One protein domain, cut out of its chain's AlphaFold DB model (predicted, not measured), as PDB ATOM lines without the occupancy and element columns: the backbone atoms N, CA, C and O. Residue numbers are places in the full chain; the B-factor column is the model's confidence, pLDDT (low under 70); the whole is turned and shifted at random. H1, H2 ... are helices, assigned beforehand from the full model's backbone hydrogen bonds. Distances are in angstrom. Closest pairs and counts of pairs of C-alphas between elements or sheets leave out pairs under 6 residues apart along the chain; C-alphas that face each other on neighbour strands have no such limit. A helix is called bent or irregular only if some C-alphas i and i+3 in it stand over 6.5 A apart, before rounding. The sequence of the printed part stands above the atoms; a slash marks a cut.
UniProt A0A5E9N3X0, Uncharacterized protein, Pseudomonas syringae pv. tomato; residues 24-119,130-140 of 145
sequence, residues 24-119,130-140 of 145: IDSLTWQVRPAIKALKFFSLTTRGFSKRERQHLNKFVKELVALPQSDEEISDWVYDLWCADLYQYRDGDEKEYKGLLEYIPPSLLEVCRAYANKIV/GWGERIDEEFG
ATOM      1  N   ILE A  24       0.648 -19.764 -55.745       89.25
ATOM      2  CA  ILE A  24      -0.339 -20.142 -54.725       89.25
ATOM      3  C   ILE A  24      -1.037 -18.892 -54.163       89.25
ATOM      4  O   ILE A  24      -2.253 -18.892 -53.976       89.25
ATOM      5  N   ASP A  25      -0.304 -17.792 -53.968       88.25
ATOM      6  CA  ASP A  25      -0.852 -16.521 -53.484       88.25
ATOM      7  C   ASP A  25      -1.913 -15.930 -54.415       88.25
ATOM      8  O   ASP A  25      -3.008 -15.572 -53.969       88.25
ATOM      9  N   SER A  26      -1.594 -15.861 -55.708       86.94
ATOM     10  CA  SER A  26      -2.497 -15.349 -56.735       86.94
ATOM     11  C   SER A  26      -3.702 -16.246 -56.951       86.94
ATOM     12  O   SER A  26      -4.762 -15.728 -57.279       86.94
ATOM     13  N   LEU A  27      -3.563 -17.561 -56.792       89.31
ATOM     14  CA  LEU A  27      -4.646 -18.514 -57.030       89.31
ATOM     15  C   LEU A  27      -5.587 -18.633 -55.821       89.31
ATOM     16  O   LEU A  27      -6.785 -18.848 -55.987       89.31
ATOM     17  N   THR A  28      -5.083 -18.427 -54.602       90.69
ATOM     18  CA  THR A  28      -5.859 -18.601 -53.360       90.69
ATOM     19  C   THR A  28      -6.430 -17.309 -52.774       90.69
ATOM     20  O   THR A  28      -7.113 -17.356 -51.754       90.69
ATOM     21  N   TRP A  29      -6.205 -16.145 -53.391       89.50
ATOM     22  CA  TRP A  29      -6.505 -14.837 -52.788       89.50
ATOM     23  C   TRP A  29      -7.942 -14.664 -52.260       89.50
ATOM     24  O   TRP A  29      -8.121 -14.071 -51.198       89.50
ATOM     25  N   GLN A  30      -8.956 -15.203 -52.948       88.75
ATOM     26  CA  GLN A  30     -10.364 -15.099 -52.523       88.75
ATOM     27  C   GLN A  30     -10.692 -15.988 -51.325       88.75
ATOM     28  O   GLN A  30     -11.570 -15.663 -50.532       88.75
ATOM     29  N   VAL A  31      -9.991 -17.112 -51.204       92.06
ATOM     30  CA  VAL A  31     -10.202 -18.111 -50.151       92.06
ATOM     31  C   VAL A  31      -9.193 -17.962 -49.011       92.06
ATOM     32  O   VAL A  31      -9.252 -18.665 -48.005       92.06
ATOM     33  N   ARG A  32      -8.263 -17.015 -49.147       92.75
ATOM     34  CA  ARG A  32      -7.168 -16.774 -48.213       92.75
ATOM     35  C   ARG A  32      -7.624 -16.490 -46.779       92.75
ATOM     36  O   ARG A  32      -6.990 -17.044 -45.881       92.75
ATOM     37  N   PRO A  33      -8.693 -15.705 -46.527       93.81
ATOM     38  CA  PRO A  33      -9.226 -15.547 -45.175       93.81
ATOM     39  C   PRO A  33      -9.609 -16.892 -44.550       93.81
ATOM     40  O   PRO A  33      -9.181 -17.192 -43.443       93.81
ATOM     41  N   ALA A  34     -10.287 -17.766 -45.298       94.94
ATOM     42  CA  ALA A  34     -10.691 -19.089 -44.824       94.94
ATOM     43  C   ALA A  34      -9.487 -19.986 -44.468       94.94
ATOM     44  O   ALA A  34      -9.461 -20.614 -43.409       94.94
ATOM     45  N   ILE A  35      -8.448 -19.997 -45.314       95.50
ATOM     46  CA  ILE A  35      -7.213 -20.763 -45.060       95.50
ATOM     47  C   ILE A  35      -6.522 -20.258 -43.788       95.50
ATOM     48  O   ILE A  35      -6.134 -21.053 -42.928       95.50
ATOM     49  N   LYS A  36      -6.380 -18.936 -43.648       96.00
ATOM     50  CA  LYS A  36      -5.765 -18.325 -42.465       96.00
ATOM     51  C   LYS A  36      -6.581 -18.584 -41.197       96.00
ATOM     52  O   LYS A  36      -5.979 -18.806 -40.149       96.00
ATOM     53  N   ALA A  37      -7.911 -18.595 -41.293       95.44
ATOM     54  CA  ALA A  37      -8.803 -18.831 -40.161       95.44
ATOM     55  C   ALA A  37      -8.614 -20.245 -39.624       95.44
ATOM     56  O   ALA A  37      -8.321 -20.431 -38.449       95.44
ATOM     57  N   LEU A  38      -8.656 -21.240 -40.514       94.94
ATOM     58  CA  LEU A  38      -8.418 -22.634 -40.148       94.94
ATOM     59  C   LEU A  38      -7.006 -22.866 -39.607       94.94
ATOM     60  O   LEU A  38      -6.830 -23.647 -38.669       94.94
ATOM     61  N   LYS A  39      -5.998 -22.177 -40.158       95.56
ATOM     62  CA  LYS A  39      -4.631 -22.230 -39.623       95.56
ATOM     63  C   LYS A  39      -4.597 -21.720 -38.185       95.56
ATOM     64  O   LYS A  39      -4.056 -22.394 -37.307       95.56
ATOM     65  N   PHE A  40      -5.184 -20.553 -37.937       95.56
ATOM     66  CA  PHE A  40      -5.223 -19.940 -36.615       95.56
ATOM     67  C   PHE A  40      -6.026 -20.772 -35.606       95.56
ATOM     68  O   PHE A  40      -5.570 -21.027 -34.488       95.56
ATOM     69  N   PHE A  41      -7.182 -21.285 -36.023       94.00
ATOM     70  CA  PHE A  41      -7.988 -22.211 -35.239       94.00
ATOM     71  C   PHE A  41      -7.184 -23.456 -34.843       94.00
ATOM     72  O   PHE A  41      -7.154 -23.844 -33.675       94.00
ATOM     73  N   SER A  42      -6.441 -24.048 -35.782       92.38
ATOM     74  CA  SER A  42      -5.552 -25.176 -35.489       92.38
ATOM     75  C   SER A  42      -4.471 -24.806 -34.468       92.38
ATOM     76  O   SER A  42      -4.283 -25.526 -33.487       92.38
ATOM     77  N   LEU A  43      -3.792 -23.669 -34.656       92.56
ATOM     78  CA  LEU A  43      -2.742 -23.173 -33.754       92.56
ATOM     79  C   LEU A  43      -3.240 -22.959 -32.315       92.56
ATOM     80  O   LEU A  43      -2.487 -23.196 -31.370       92.56
ATOM     81  N   THR A  44      -4.496 -22.546 -32.147       90.88
ATOM     82  CA  THR A  44      -5.102 -22.231 -30.842       90.88
ATOM     83  C   THR A  44      -5.859 -23.393 -30.193       90.88
ATOM     84  O   THR A  44      -6.287 -23.265 -29.049       90.88
ATOM     85  N   THR A  45      -6.009 -24.539 -30.867       87.75
ATOM     86  CA  THR A  45      -6.736 -25.709 -30.333       87.75
ATOM     87  C   THR A  45      -5.831 -26.921 -30.110       87.75
ATOM     88  O   THR A  45      -5.573 -27.316 -28.973       87.75
ATOM     89  N   ARG A  46      -5.341 -27.539 -31.190       81.62
ATOM     90  CA  ARG A  46      -4.518 -28.764 -31.166       81.62
ATOM     91  C   ARG A  46      -3.039 -28.504 -31.471       81.62
ATOM     92  O   ARG A  46      -2.223 -29.410 -31.295       81.62
ATOM     93  N   GLY A  47      -2.697 -27.288 -31.896       85.31
ATOM     94  CA  GLY A  47      -1.403 -26.935 -32.469       85.31
ATOM     95  C   GLY A  47      -1.373 -27.143 -33.986       85.31
ATOM     96  O   GLY A  47      -2.368 -27.520 -34.603       85.31
ATOM     97  N   PHE A  48      -0.221 -26.880 -34.603       87.94
ATOM     98  CA  PHE A  48      -0.062 -26.925 -36.060       87.94
ATOM     99  C   PHE A  48       1.007 -27.936 -36.481       87.94
ATOM    100  O   PHE A  48       2.109 -27.588 -36.904       87.94
ATOM    101  N   SER A  49       0.702 -29.222 -36.281       87.62
ATOM    102  CA  SER A  49       1.634 -30.316 -36.553       87.62
ATOM    103  C   SER A  49       1.572 -30.768 -38.021       87.62
ATOM    104  O   SER A  49       0.934 -30.151 -38.871       87.62
ATOM    105  N   LYS A  50       2.272 -31.859 -38.365       88.38
ATOM    106  CA  LYS A  50       2.221 -32.445 -39.717       88.38
ATOM    107  C   LYS A  50       0.798 -32.874 -40.113       88.38
ATOM    108  O   LYS A  50       0.427 -32.698 -41.267       88.38
ATOM    109  N   ARG A  51       0.002 -33.403 -39.176       88.88
ATOM    110  CA  ARG A  51      -1.376 -33.845 -39.455       88.88
ATOM    111  C   ARG A  51      -2.273 -32.664 -39.824       88.88
ATOM    112  O   ARG A  51      -2.981 -32.719 -40.822       88.88
ATOM    113  N   GLU A  52      -2.248 -31.601 -39.031       88.50
ATOM    114  CA  GLU A  52      -3.099 -30.433 -39.267       88.50
ATOM    115  C   GLU A  52      -2.694 -29.714 -40.556       88.50
ATOM    116  O   GLU A  52      -3.565 -29.321 -41.331       88.50
ATOM    117  N   ARG A  53      -1.390 -29.672 -40.871       90.75
ATOM    118  CA  ARG A  53      -0.902 -29.238 -42.190       90.75
ATOM    119  C   ARG A  53      -1.494 -30.055 -43.335       90.75
ATOM    120  O   ARG A  53      -1.968 -29.474 -44.298       90.75
ATOM    121  N   GLN A  54      -1.558 -31.382 -43.221       90.88
ATOM    122  CA  GLN A  54      -2.190 -32.223 -44.249       90.88
ATOM    123  C   GLN A  54      -3.686 -31.925 -44.418       90.88
ATOM    124  O   GLN A  54      -4.183 -31.915 -45.545       90.88
ATOM    125  N   HIS A  55      -4.407 -31.658 -43.325       91.44
ATOM    126  CA  HIS A  55      -5.802 -31.224 -43.409       91.44
ATOM    127  C   HIS A  55      -5.927 -29.885 -44.143       91.44
ATOM    128  O   HIS A  55      -6.758 -29.774 -45.042       91.44
ATOM    129  N   LEU A  56      -5.079 -28.900 -43.833       92.00
ATOM    130  CA  LEU A  56      -5.096 -27.620 -44.537       92.00
ATOM    131  C   LEU A  56      -4.680 -27.742 -46.007       92.00
ATOM    132  O   LEU A  56      -5.329 -27.144 -46.853       92.00
ATOM    133  N   ASN A  57      -3.678 -28.553 -46.343       92.50
ATOM    134  CA  ASN A  57      -3.300 -28.789 -47.739       92.50
ATOM    135  C   ASN A  57      -4.467 -29.356 -48.544       92.50
ATOM    136  O   ASN A  57      -4.743 -28.898 -49.654       92.50
ATOM    137  N   LYS A  58      -5.186 -30.325 -47.967       92.06
ATOM    138  CA  LYS A  58      -6.374 -30.896 -48.601       92.06
ATOM    139  C   LYS A  58      -7.468 -29.844 -48.785       92.06
ATOM    140  O   LYS A  58      -8.035 -29.762 -49.867       92.06
ATOM    141  N   PHE A  59      -7.708 -29.017 -47.770       93.38
ATOM    142  CA  PHE A  59      -8.648 -27.899 -47.855       93.38
ATOM    143  C   PHE A  59      -8.282 -26.930 -48.987       93.38
ATOM    144  O   PHE A  59      -9.123 -26.617 -49.821       93.38
ATOM    145  N   VAL A  60      -7.016 -26.512 -49.078       92.62
ATOM    146  CA  VAL A  60      -6.537 -25.612 -50.140       92.62
ATOM    147  C   VAL A  60      -6.772 -26.223 -51.526       92.62
ATOM    148  O   VAL A  60      -7.314 -25.549 -52.401       92.62
ATOM    149  N   LYS A  61      -6.426 -27.503 -51.713       91.00
ATOM    150  CA  LYS A  61      -6.611 -28.223 -52.982       91.00
ATOM    151  C   LYS A  61      -8.079 -28.447 -53.361       91.00
ATOM    152  O   LYS A  61      -8.388 -28.530 -54.545       91.00
ATOM    153  N   GLU A  62      -8.977 -28.572 -52.383       90.44
ATOM    154  CA  GLU A  62     -10.422 -28.676 -52.632       90.44
ATOM    155  C   GLU A  62     -11.021 -27.341 -53.093       90.44
ATOM    156  O   GLU A  62     -11.962 -27.337 -53.884       90.44
ATOM    157  N   LEU A  63     -10.475 -26.213 -52.627       88.69
ATOM    158  CA  LEU A  63     -10.970 -24.885 -52.993       88.69
ATOM    159  C   LEU A  63     -10.380 -24.349 -54.294       88.69
ATOM    160  O   LEU A  63     -11.044 -23.593 -55.003       88.69
ATOM    161  N   VAL A  64      -9.128 -24.690 -54.588       87.25
ATOM    162  CA  VAL A  64      -8.389 -24.144 -55.724       87.25
ATOM    163  C   VAL A  64      -7.573 -25.252 -56.375       87.25
ATOM    164  O   VAL A  64      -6.780 -25.928 -55.723       87.25
ATOM    165  N   ALA A  65      -7.733 -25.409 -57.689       83.31
ATOM    166  CA  ALA A  65      -6.884 -26.290 -58.477       83.31
ATOM    167  C   ALA A  65      -5.472 -25.690 -58.566       83.31
ATOM    168  O   ALA A  65      -5.225 -24.773 -59.349       83.31
ATOM    169  N   LEU A  66      -4.562 -26.191 -57.732       84.88
ATOM    170  CA  LEU A  66      -3.167 -25.760 -57.694       84.88
ATOM    171  C   LEU A  66      -2.274 -26.741 -58.469       84.88
ATOM    172  O   LEU A  66      -2.352 -27.944 -58.214       84.88
ATOM    173  N   PRO A  67      -1.408 -26.258 -59.380       83.62
ATOM    174  CA  PRO A  67      -0.414 -27.098 -60.051       83.62
ATOM    175  C   PRO A  67       0.774 -27.492 -59.150       83.62
ATOM    176  O   PRO A  67       1.552 -28.361 -59.536       83.62
ATOM    177  N   GLN A  68       0.929 -26.858 -57.983       88.81
ATOM    178  CA  GLN A  68       2.039 -27.082 -57.048       88.81
ATOM    179  C   GLN A  68       1.967 -28.433 -56.316       88.81
ATOM    180  O   GLN A  68       0.892 -29.013 -56.121       88.81
ATOM    181  N   SER A  69       3.131 -28.920 -55.873       89.69
ATOM    182  CA  SER A  69       3.255 -30.159 -55.102       89.69
ATOM    183  C   SER A  69       2.641 -30.040 -53.699       89.69
ATOM    184  O   SER A  69       2.376 -28.952 -53.183       89.69
ATOM    185  N   ASP A  70       2.402 -31.186 -53.051       89.06
ATOM    186  CA  ASP A  70       1.951 -31.202 -51.654       89.06
ATOM    187  C   ASP A  70       2.979 -30.595 -50.693       89.06
ATOM    188  O   ASP A  70       2.578 -29.966 -49.709       89.06
ATOM    189  N   GLU A  71       4.278 -30.763 -50.960       90.75
ATOM    190  CA  GLU A  71       5.334 -30.124 -50.175       90.75
ATOM    191  C   GLU A  71       5.292 -28.603 -50.329       90.75
ATOM    192  O   GLU A  71       5.240 -27.900 -49.324       90.75
ATOM    193  N   GLU A  72       5.204 -28.094 -51.562       91.75
ATOM    194  CA  GLU A  72       5.145 -26.650 -51.826       91.75
ATOM    195  C   GLU A  72       3.936 -25.993 -51.145       91.75
ATOM    196  O   GLU A  72       4.052 -24.932 -50.530       91.75
ATOM    197  N   ILE A  73       2.770 -26.644 -51.202       92.00
ATOM    198  CA  ILE A  73       1.566 -26.165 -50.515       92.00
ATOM    199  C   ILE A  73       1.744 -26.252 -48.996       92.00
ATOM    200  O   ILE A  73       1.358 -25.323 -48.291       92.00
ATOM    201  N   SER A  74       2.344 -27.331 -48.481       92.00
ATOM    202  CA  SER A  74       2.612 -27.491 -47.045       92.00
ATOM    203  C   SER A  74       3.505 -26.378 -46.506       92.00
ATOM    204  O   SER A  74       3.216 -25.830 -45.439       92.00
ATOM    205  N   ASP A  75       4.584 -26.066 -47.217       92.81
ATOM    206  CA  ASP A  75       5.548 -25.043 -46.821       92.81
ATOM    207  C   ASP A  75       4.905 -23.657 -46.892       92.81
ATOM    208  O   ASP A  75       4.933 -22.910 -45.914       92.81
ATOM    209  N   TRP A  76       4.174 -23.367 -47.973       93.94
ATOM    210  CA  TRP A  76       3.403 -22.129 -48.083       93.94
ATOM    211  C   TRP A  76       2.378 -21.973 -46.953       93.94
ATOM    212  O   TRP A  76       2.308 -20.916 -46.325       93.94
ATOM    213  N   VAL A  77       1.596 -23.013 -46.639       93.12
ATOM    214  CA  VAL A  77       0.637 -22.978 -45.524       93.12
ATOM    215  C   VAL A  77       1.370 -22.768 -44.194       93.12
ATOM    216  O   VAL A  77       0.878 -22.038 -43.326       93.12
ATOM    217  N   TYR A  78       2.528 -23.400 -43.998       89.94
ATOM    218  CA  TYR A  78       3.326 -23.255 -42.782       89.94
ATOM    219  C   TYR A  78       3.839 -21.824 -42.591       89.94
ATOM    220  O   TYR A  78       3.689 -21.281 -41.492       89.94
ATOM    221  N   ASP A  79       4.291 -21.178 -43.659       92.50
ATOM    222  CA  ASP A  79       4.801 -19.803 -43.635       92.50
ATOM    223  C   ASP A  79       3.694 -18.741 -43.707       92.50
ATOM    224  O   ASP A  79       3.905 -17.576 -43.367       92.50
ATOM    225  N   LEU A  80       2.474 -19.127 -44.099       92.81
ATOM    226  CA  LEU A  80       1.347 -18.211 -44.263       92.81
ATOM    227  C   LEU A  80       1.009 -17.473 -42.961       92.81
ATOM    228  O   LEU A  80       0.402 -18.039 -42.052       92.81
ATOM    229  N   TRP A  81       1.318 -16.186 -42.882       91.06
ATOM    230  CA  TRP A  81       0.965 -15.391 -41.710       91.06
ATOM    231  C   TRP A  81      -0.565 -15.280 -41.524       91.06
ATOM    232  O   TRP A  81      -1.302 -14.949 -42.463       91.06
ATOM    233  N   CYS A  82      -1.035 -15.577 -40.311       91.00
ATOM    234  CA  CYS A  82      -2.422 -15.437 -39.849       91.00
ATOM    235  C   CYS A  82      -2.496 -14.376 -38.735       91.00
ATOM    236  O   CYS A  82      -1.570 -13.585 -38.619       91.00
ATOM    237  N   ALA A  83      -3.566 -14.358 -37.936       92.06
ATOM    238  CA  ALA A  83      -3.668 -13.443 -36.798       92.06
ATOM    239  C   ALA A  83      -2.575 -13.691 -35.740       92.06
ATOM    240  O   ALA A  83      -2.056 -14.813 -35.620       92.06
ATOM    241  N   ASP A  84      -2.233 -12.651 -34.979       92.56
ATOM    242  CA  ASP A  84      -1.226 -12.694 -33.922       92.56
ATOM    243  C   ASP A  84      -1.684 -13.561 -32.734       92.56
ATOM    244  O   ASP A  84      -2.647 -13.273 -32.021       92.56
ATOM    245  N   LEU A  85      -0.959 -14.661 -32.512       91.81
ATOM    246  CA  LEU A  85      -1.236 -15.611 -31.435       91.81
ATOM    247  C   LEU A  85      -0.980 -15.044 -30.038       91.81
ATOM    248  O   LEU A  85      -1.627 -15.494 -29.094       91.81
ATOM    249  N   TYR A  86      -0.009 -14.146 -29.878       92.06
ATOM    250  CA  TYR A  86       0.311 -13.553 -28.582       92.06
ATOM    251  C   TYR A  86      -0.768 -12.550 -28.192       92.06
ATOM    252  O   TYR A  86      -1.334 -12.680 -27.111       92.06
ATOM    253  N   GLN A  87      -1.135 -11.647 -29.105       91.25
ATOM    254  CA  GLN A  87      -2.211 -10.677 -28.868       91.25
ATOM    255  C   GLN A  87      -3.542 -11.366 -28.562       91.25
ATOM    256  O   GLN A  87      -4.205 -11.025 -27.585       91.25
ATOM    257  N   TYR A  88      -3.884 -12.408 -29.323       92.06
ATOM    258  CA  TYR A  88      -5.091 -13.190 -29.066       92.06
ATOM    259  C   TYR A  88      -5.086 -13.859 -27.687       92.06
ATOM    260  O   TYR A  88      -6.103 -13.872 -26.998       92.06
ATOM    261  N   ARG A  89      -3.942 -14.399 -27.245       89.06
ATOM    262  CA  ARG A  89      -3.807 -14.996 -25.903       89.06
ATOM    263  C   ARG A  89      -3.895 -13.965 -24.780       89.06
ATOM    264  O   ARG A  89      -4.335 -14.324 -23.692       89.06
ATOM    265  N   ASP A  90      -3.525 -12.720 -25.060       93.00
ATOM    266  CA  ASP A  90      -3.678 -11.584 -24.147       93.00
ATOM    267  C   ASP A  90      -5.102 -10.984 -24.181       93.00
ATOM    268  O   ASP A  90      -5.396 -10.033 -23.456       93.00
ATOM    269  N   GLY A  91      -6.008 -11.562 -24.982       89.94
ATOM    270  CA  GLY A  91      -7.423 -11.193 -25.069       89.94
ATOM    271  C   GLY A  91      -7.772 -10.208 -26.188       89.94
ATOM    272  O   GLY A  91      -8.935  -9.817 -26.298       89.94
ATOM    273  N   ASP A  92      -6.814  -9.805 -27.029       92.06
ATOM    274  CA  ASP A  92      -7.099  -8.997 -28.220       92.06
ATOM    275  C   ASP A  92      -7.480  -9.893 -29.405       92.06
ATOM    276  O   ASP A  92      -6.648 -10.430 -30.136       92.06
ATOM    277  N   GLU A  93      -8.787 -10.055 -29.595       92.12
ATOM    278  CA  GLU A  93      -9.358 -10.893 -30.650       92.12
ATOM    279  C   GLU A  93      -9.610 -10.138 -31.962       92.12
ATOM    280  O   GLU A  93     -10.136 -10.721 -32.913       92.12
ATOM    281  N   LYS A  94      -9.278  -8.843 -32.041       92.00
ATOM    282  CA  LYS A  94      -9.726  -7.965 -33.131       92.00
ATOM    283  C   LYS A  94      -9.248  -8.428 -34.503       92.00
ATOM    284  O   LYS A  94     -10.029  -8.445 -35.453       92.00
ATOM    285  N   GLU A  95      -7.974  -8.794 -34.616       92.69
ATOM    286  CA  GLU A  95      -7.408  -9.259 -35.884       92.69
ATOM    287  C   GLU A  95      -8.052 -10.575 -36.331       92.69
ATOM    288  O   GLU A  95      -8.382 -10.743 -37.507       92.69
ATOM    289  N   TYR A  96      -8.281 -11.494 -35.389       92.88
ATOM    290  CA  TYR A  96      -8.893 -12.776 -35.699       92.88
ATOM    291  C   TYR A  96     -10.370 -12.634 -36.090       92.88
ATOM    292  O   TYR A  96     -10.785 -13.223 -37.084       92.88
ATOM    293  N   LYS A  97     -11.142 -11.786 -35.398       91.38
ATOM    294  CA  LYS A  97     -12.535 -11.481 -35.772       91.38
ATOM    295  C   LYS A  97     -12.631 -10.859 -37.156       91.38
ATOM    296  O   LYS A  97     -13.369 -11.366 -37.994       91.38
ATOM    297  N   GLY A  98     -11.796  -9.857 -37.442       91.31
ATOM    298  CA  GLY A  98     -11.734  -9.273 -38.781       91.31
ATOM    299  C   GLY A  98     -11.418 -10.325 -39.847       91.31
ATOM    300  O   GLY A  98     -11.981 -10.313 -40.936       91.31
ATOM    301  N   LEU A  99     -10.562 -11.296 -39.529       91.56
ATOM    302  CA  LEU A  99     -10.247 -12.390 -40.436       91.56
ATOM    303  C   LEU A  99     -11.442 -13.325 -40.699       91.56
ATOM    304  O   LEU A  99     -11.624 -13.742 -41.846       91.56
ATOM    305  N   LEU A 100     -12.249 -13.625 -39.676       92.62
ATOM    306  CA  LEU A 100     -13.479 -14.415 -39.800       92.62
ATOM    307  C   LEU A 100     -14.540 -13.685 -40.642       92.62
ATOM    308  O   LEU A 100     -15.140 -14.298 -41.523       92.62
ATOM    309  N   GLU A 101     -14.707 -12.374 -40.457       91.25
ATOM    310  CA  GLU A 101     -15.651 -11.543 -41.229       91.25
ATOM    311  C   GLU A 101     -15.356 -11.537 -42.738       91.25
ATOM    312  O   GLU A 101     -16.261 -11.419 -43.568       91.25
ATOM    313  N   TYR A 102     -14.083 -11.677 -43.121       90.81
ATOM    314  CA  TYR A 102     -13.680 -11.722 -44.526       90.81
ATOM    315  C   TYR A 102     -13.826 -13.104 -45.174       90.81
ATOM    316  O   TYR A 102     -13.572 -13.228 -46.379       90.81
ATOM    317  N   ILE A 103     -14.237 -14.140 -44.432       92.00
ATOM    318  CA  ILE A 103     -14.509 -15.459 -45.007       92.00
ATOM    319  C   ILE A 103     -15.736 -15.363 -45.926       92.00
ATOM    320  O   ILE A 103     -16.809 -14.945 -45.492       92.00
ATOM    321  N   PRO A 104     -15.628 -15.773 -47.205       89.44
ATOM    322  CA  PRO A 104     -16.796 -15.883 -48.069       89.44
ATOM    323  C   PRO A 104     -17.854 -16.811 -47.442       89.44
ATOM    324  O   PRO A 104     -17.510 -17.943 -47.098       89.44
ATOM    325  N   PRO A 105     -19.138 -16.407 -47.350       88.69
ATOM    326  CA  PRO A 105     -20.176 -17.225 -46.718       88.69
ATOM    327  C   PRO A 105     -20.304 -18.636 -47.307       88.69
ATOM    328  O   PRO A 105     -20.561 -19.594 -46.585       88.69
ATOM    329  N   SER A 106     -20.038 -18.785 -48.609       89.31
ATOM    330  CA  SER A 106     -20.020 -20.076 -49.309       89.31
ATOM    331  C   SER A 106     -18.959 -21.059 -48.800       89.31
ATOM    332  O   SER A 106     -19.028 -22.241 -49.120       89.31
ATOM    333  N   LEU A 107     -17.970 -20.590 -48.034       92.50
ATOM    334  CA  LEU A 107     -16.886 -21.406 -47.489       92.50
ATOM    335  C   LEU A 107     -17.068 -21.745 -46.010       92.50
ATOM    336  O   LEU A 107     -16.316 -22.582 -45.512       92.50
ATOM    337  N   LEU A 108     -18.033 -21.141 -45.306       91.75
ATOM    338  CA  LEU A 108     -18.218 -21.340 -43.862       91.75
ATOM    339  C   LEU A 108     -18.481 -22.812 -43.524       91.75
ATOM    340  O   LEU A 108     -17.803 -23.371 -42.666       91.75
ATOM    341  N   GLU A 109     -19.358 -23.488 -44.272       91.31
ATOM    342  CA  GLU A 109     -19.634 -24.916 -44.059       91.31
ATOM    343  C   GLU A 109     -18.402 -25.801 -44.301       91.31
ATOM    344  O   GLU A 109     -18.147 -26.743 -43.546       91.31
ATOM    345  N   VAL A 110     -17.598 -25.479 -45.319       92.56
ATOM    346  CA  VAL A 110     -16.355 -26.209 -45.606       92.56
ATOM    347  C   VAL A 110     -15.344 -25.979 -44.479       92.56
ATOM    348  O   VAL A 110     -14.723 -26.933 -44.007       92.56
ATOM    349  N   CYS A 111     -15.222 -24.742 -43.986       94.12
ATOM    350  CA  CYS A 111     -14.385 -24.423 -42.831       94.12
ATOM    351  C   CYS A 111     -14.838 -25.208 -41.600       94.12
ATOM    352  O   CYS A 111     -14.027 -25.896 -40.986       94.12
ATOM    353  N   ARG A 112     -16.140 -25.212 -41.303       93.31
ATOM    354  CA  ARG A 112     -16.731 -25.972 -40.195       93.31
ATOM    355  C   ARG A 112     -16.395 -27.460 -40.287       93.31
ATOM    356  O   ARG A 112     -15.974 -28.069 -39.303       93.31
ATOM    357  N   ALA A 113     -16.517 -28.061 -41.470       92.19
ATOM    358  CA  ALA A 113     -16.178 -29.468 -41.683       92.19
ATOM    359  C   ALA A 113     -14.688 -29.764 -41.425       92.19
ATOM    360  O   ALA A 113     -14.350 -30.810 -40.866       92.19
ATOM    361  N   TYR A 114     -13.785 -28.859 -41.810       93.06
ATOM    362  CA  TYR A 114     -12.352 -29.013 -41.548       93.06
ATOM    363  C   TYR A 114     -11.963 -28.715 -40.103       93.06
ATOM    364  O   TYR A 114     -11.143 -29.446 -39.550       93.06
ATOM    365  N   ALA A 115     -12.585 -27.728 -39.465       92.38
ATOM    366  CA  ALA A 115     -12.403 -27.436 -38.050       92.38
ATOM    367  C   ALA A 115     -12.759 -28.662 -37.193       92.38
ATOM    368  O   ALA A 115     -11.958 -29.078 -36.356       92.38
ATOM    369  N   ASN A 116     -13.871 -29.338 -37.510       90.44
ATOM    370  CA  ASN A 116     -14.248 -30.616 -36.897       90.44
ATOM    371  C   ASN A 116     -13.179 -31.709 -37.087       90.44
ATOM    372  O   ASN A 116     -12.818 -32.395 -36.134       90.44
ATOM    373  N   LYS A 117     -12.604 -31.854 -38.292       89.31
ATOM    374  CA  LYS A 117     -11.511 -32.822 -38.549       89.31
ATOM    375  C   LYS A 117     -10.231 -32.506 -37.763       89.31
ATOM    376  O   LYS A 117      -9.507 -33.430 -37.385       89.31
ATOM    377  N   ILE A 118      -9.941 -31.220 -37.552       88.81
ATOM    378  CA  ILE A 118      -8.780 -30.742 -36.788       88.81
ATOM    379  C   ILE A 118      -8.948 -31.097 -35.307       88.81
ATOM    380  O   ILE A 118      -8.042 -31.678 -34.708       88.81
ATOM    381  N   VAL A 119     -10.107 -30.804 -34.709       86.19
ATOM    382  CA  VAL A 119     -10.329 -31.057 -33.273       86.19
ATOM    383  C   VAL A 119     -10.654 -32.512 -32.954       86.19
ATOM    384  O   VAL A 119     -10.234 -32.992 -31.894       86.19
ATOM    385  N   GLY A 130     -15.889 -27.395 -25.382       82.50
ATOM    386  CA  GLY A 130     -15.807 -25.995 -25.806       82.50
ATOM    387  C   GLY A 130     -15.341 -25.793 -27.253       82.50
ATOM    388  O   GLY A 130     -15.496 -24.709 -27.802       82.50
ATOM    389  N   TRP A 131     -14.780 -26.812 -27.915       86.06
ATOM    390  CA  TRP A 131     -14.416 -26.683 -29.330       86.06
ATOM    391  C   TRP A 131     -15.616 -26.766 -30.263       86.06
ATOM    392  O   TRP A 131     -15.585 -26.121 -31.303       86.06
ATOM    393  N   GLY A 132     -16.653 -27.529 -29.908       85.19
ATOM    394  CA  GLY A 132     -17.883 -27.580 -30.701       85.19
ATOM    395  C   GLY A 132     -18.583 -26.223 -30.722       85.19
ATOM    396  O   GLY A 132     -18.876 -25.703 -31.793       85.19
ATOM    397  N   GLU A 133     -18.743 -25.613 -29.546       88.06
ATOM    398  CA  GLU A 133     -19.303 -24.263 -29.389       88.06
ATOM    399  C   GLU A 133     -18.494 -23.236 -30.187       88.06
ATOM    400  O   GLU A 133     -19.044 -22.523 -31.020       88.06
ATOM    401  N   ARG A 134     -17.165 -23.256 -30.039       90.19
ATOM    402  CA  ARG A 134     -16.267 -22.368 -30.783       90.19
ATOM    403  C   ARG A 134     -16.358 -22.559 -32.301       90.19
ATOM    404  O   ARG A 134     -16.281 -21.590 -33.039       90.19
ATOM    405  N   ILE A 135     -16.518 -23.790 -32.790       91.62
ATOM    406  CA  ILE A 135     -16.700 -24.065 -34.225       91.62
ATOM    407  C   ILE A 135     -18.008 -23.458 -34.740       91.62
ATOM    408  O   ILE A 135     -18.041 -22.948 -35.860       91.62
ATOM    409  N   ASP A 136     -19.071 -23.523 -33.945       89.38
ATOM    410  CA  ASP A 136     -20.378 -22.983 -34.312       89.38
ATOM    411  C   ASP A 136     -20.399 -21.456 -34.249       89.38
ATOM    412  O   ASP A 136     -20.995 -20.822 -35.119       89.38
ATOM    413  N   GLU A 137     -19.688 -20.868 -33.290       90.50
ATOM    414  CA  GLU A 137     -19.441 -19.431 -33.235       90.50
ATOM    415  C   GLU A 137     -18.607 -18.971 -34.436       90.50
ATOM    416  O   GLU A 137     -19.019 -18.044 -35.124       90.50
ATOM    417  N   GLU A 138     -17.476 -19.635 -34.723       91.06
ATOM    418  CA  GLU A 138     -16.472 -19.226 -35.724       91.06
ATOM    419  C   GLU A 138     -16.870 -19.487 -37.177       91.06
ATOM    420  O   GLU A 138     -16.613 -18.666 -38.058       91.06
ATOM    421  N   PHE A 139     -17.491 -20.636 -37.436       92.69
ATOM    422  CA  PHE A 139     -17.760 -21.140 -38.785       92.69
ATOM    423  C   PHE A 139     -19.227 -21.542 -38.981       92.69
ATOM    424  O   PHE A 139     -19.558 -22.270 -39.923       92.69
ATOM    425  N   GLY A 140     -20.114 -21.107 -38.084       85.50
ATOM    426  CA  GLY A 140     -21.551 -21.305 -38.216       85.50
ATOM    427  C   GLY A 140     -22.171 -20.504 -39.367       85.50
ATOM    428  O   GLY A 140     -21.530 -19.639 -39.962       85.50
TER     429      GLY A 140
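What this domain is: This is residues 24 to 119 and 130 to 140 of the 145 residues of an uncharacterized protein of Pseudomonas syringae pv. tomato (UniProt A0A5E9N3X0). Four helices, H2, H3, H7 and H8, make an up-and-down bundle, each running against the one before it in the chain, with H2 nearest the middle; H2, H3 and H7 touch one another, and H8 packs on H7. H4 crosses H3, H6 packs steeply on one part of H2, and the short H1 and H5 lie far from the middle. The printed part has 107 residues with eight named helices, H1 to H8 in order along the chain, and no named strand; the class is all helix. The whole is compact, with a radius of gyration of the C-alphas of 12.9 A, and spans 38 by 27 by 23 A.

How they stand to each other: The longest helix, H7, residues 105 to 119, touches H2, residues 32 to 45, at a shallow tilt of 26 degrees, the same way; their closest C-alphas, of Ser 42 and Ile 118, are 6.6 A apart. H7 is irregular: C-alphas 106 and 109 are 7.2 A apart. With residues 114 to 118 alone, H7 touches H3, residues 50 to 63, at a shallow tilt of 20 degrees, opposite ways; the closest C-alphas, of Glu 52 and Ile 118, are 6.2 A apart. H7 touches H8, residues 130 to 139, at a shallow tilt of 21 degrees, opposite ways, closest at the C-alphas of Leu 108 and Phe 139, 5.1 A. H2 and H3 form a helical hairpin at 22 degrees, closest at the C-alphas of Ser 42 and Glu 52, 6.9 A. H3 and H8 are apart. With residues 33 to 37 alone, H2 touches H6, residues 94 to 101, at a steep tilt of 54 degrees; the closest C-alphas, of Pro 33 and Leu 99, are 5.8 A apart. With residues 53 to 57 alone, H3 touches H4, residues 70 to 79, about perpendicular at 75 degrees; the closest C-alphas, of Asn 57 and Ser 74, are 6.1 A apart. H1, residues 24 to 28, is close to but not clearly touching H4, the closest C-alphas, of Ile 24 and Ile 73, being 7.6 A apart. H5, residues 85 to 89, is close to but not clearly touching H2, the closest C-alphas, of Thr 44 and Leu 85, being 7.7 A apart. Every O i to N i+4 pair is within hydrogen-bond range in H1, H2, H3, H4, H5, H6 and H8; in H7 it is 9 of 11.

Where its parts are: H1 begins at C-alpha 24, (-0.339, -20.142, -54.725). H2 measures 20.0 A, H3 20.2 A, H4 14.2 A and H6 10.7 A. H7 measures 21.7 A from C-alpha 105 at (-20.176, -17.225, -46.718). H8 measures 14.0 A and ends at C-alpha 139, (-17.760, -21.140, -38.785).

The domain as a whole: The C-alphas farthest apart, of Pro 67 and Asp 90, are 39.2 A apart. Residues 120 to 129 are not printed, and C-alphas 119 and 130 are 10.6 A apart across the cut. Of the links printed whole, H3 to H4 is short and the others are tight. The mean pLDDT of the printed part is 90.7, and no printed residue is under 70.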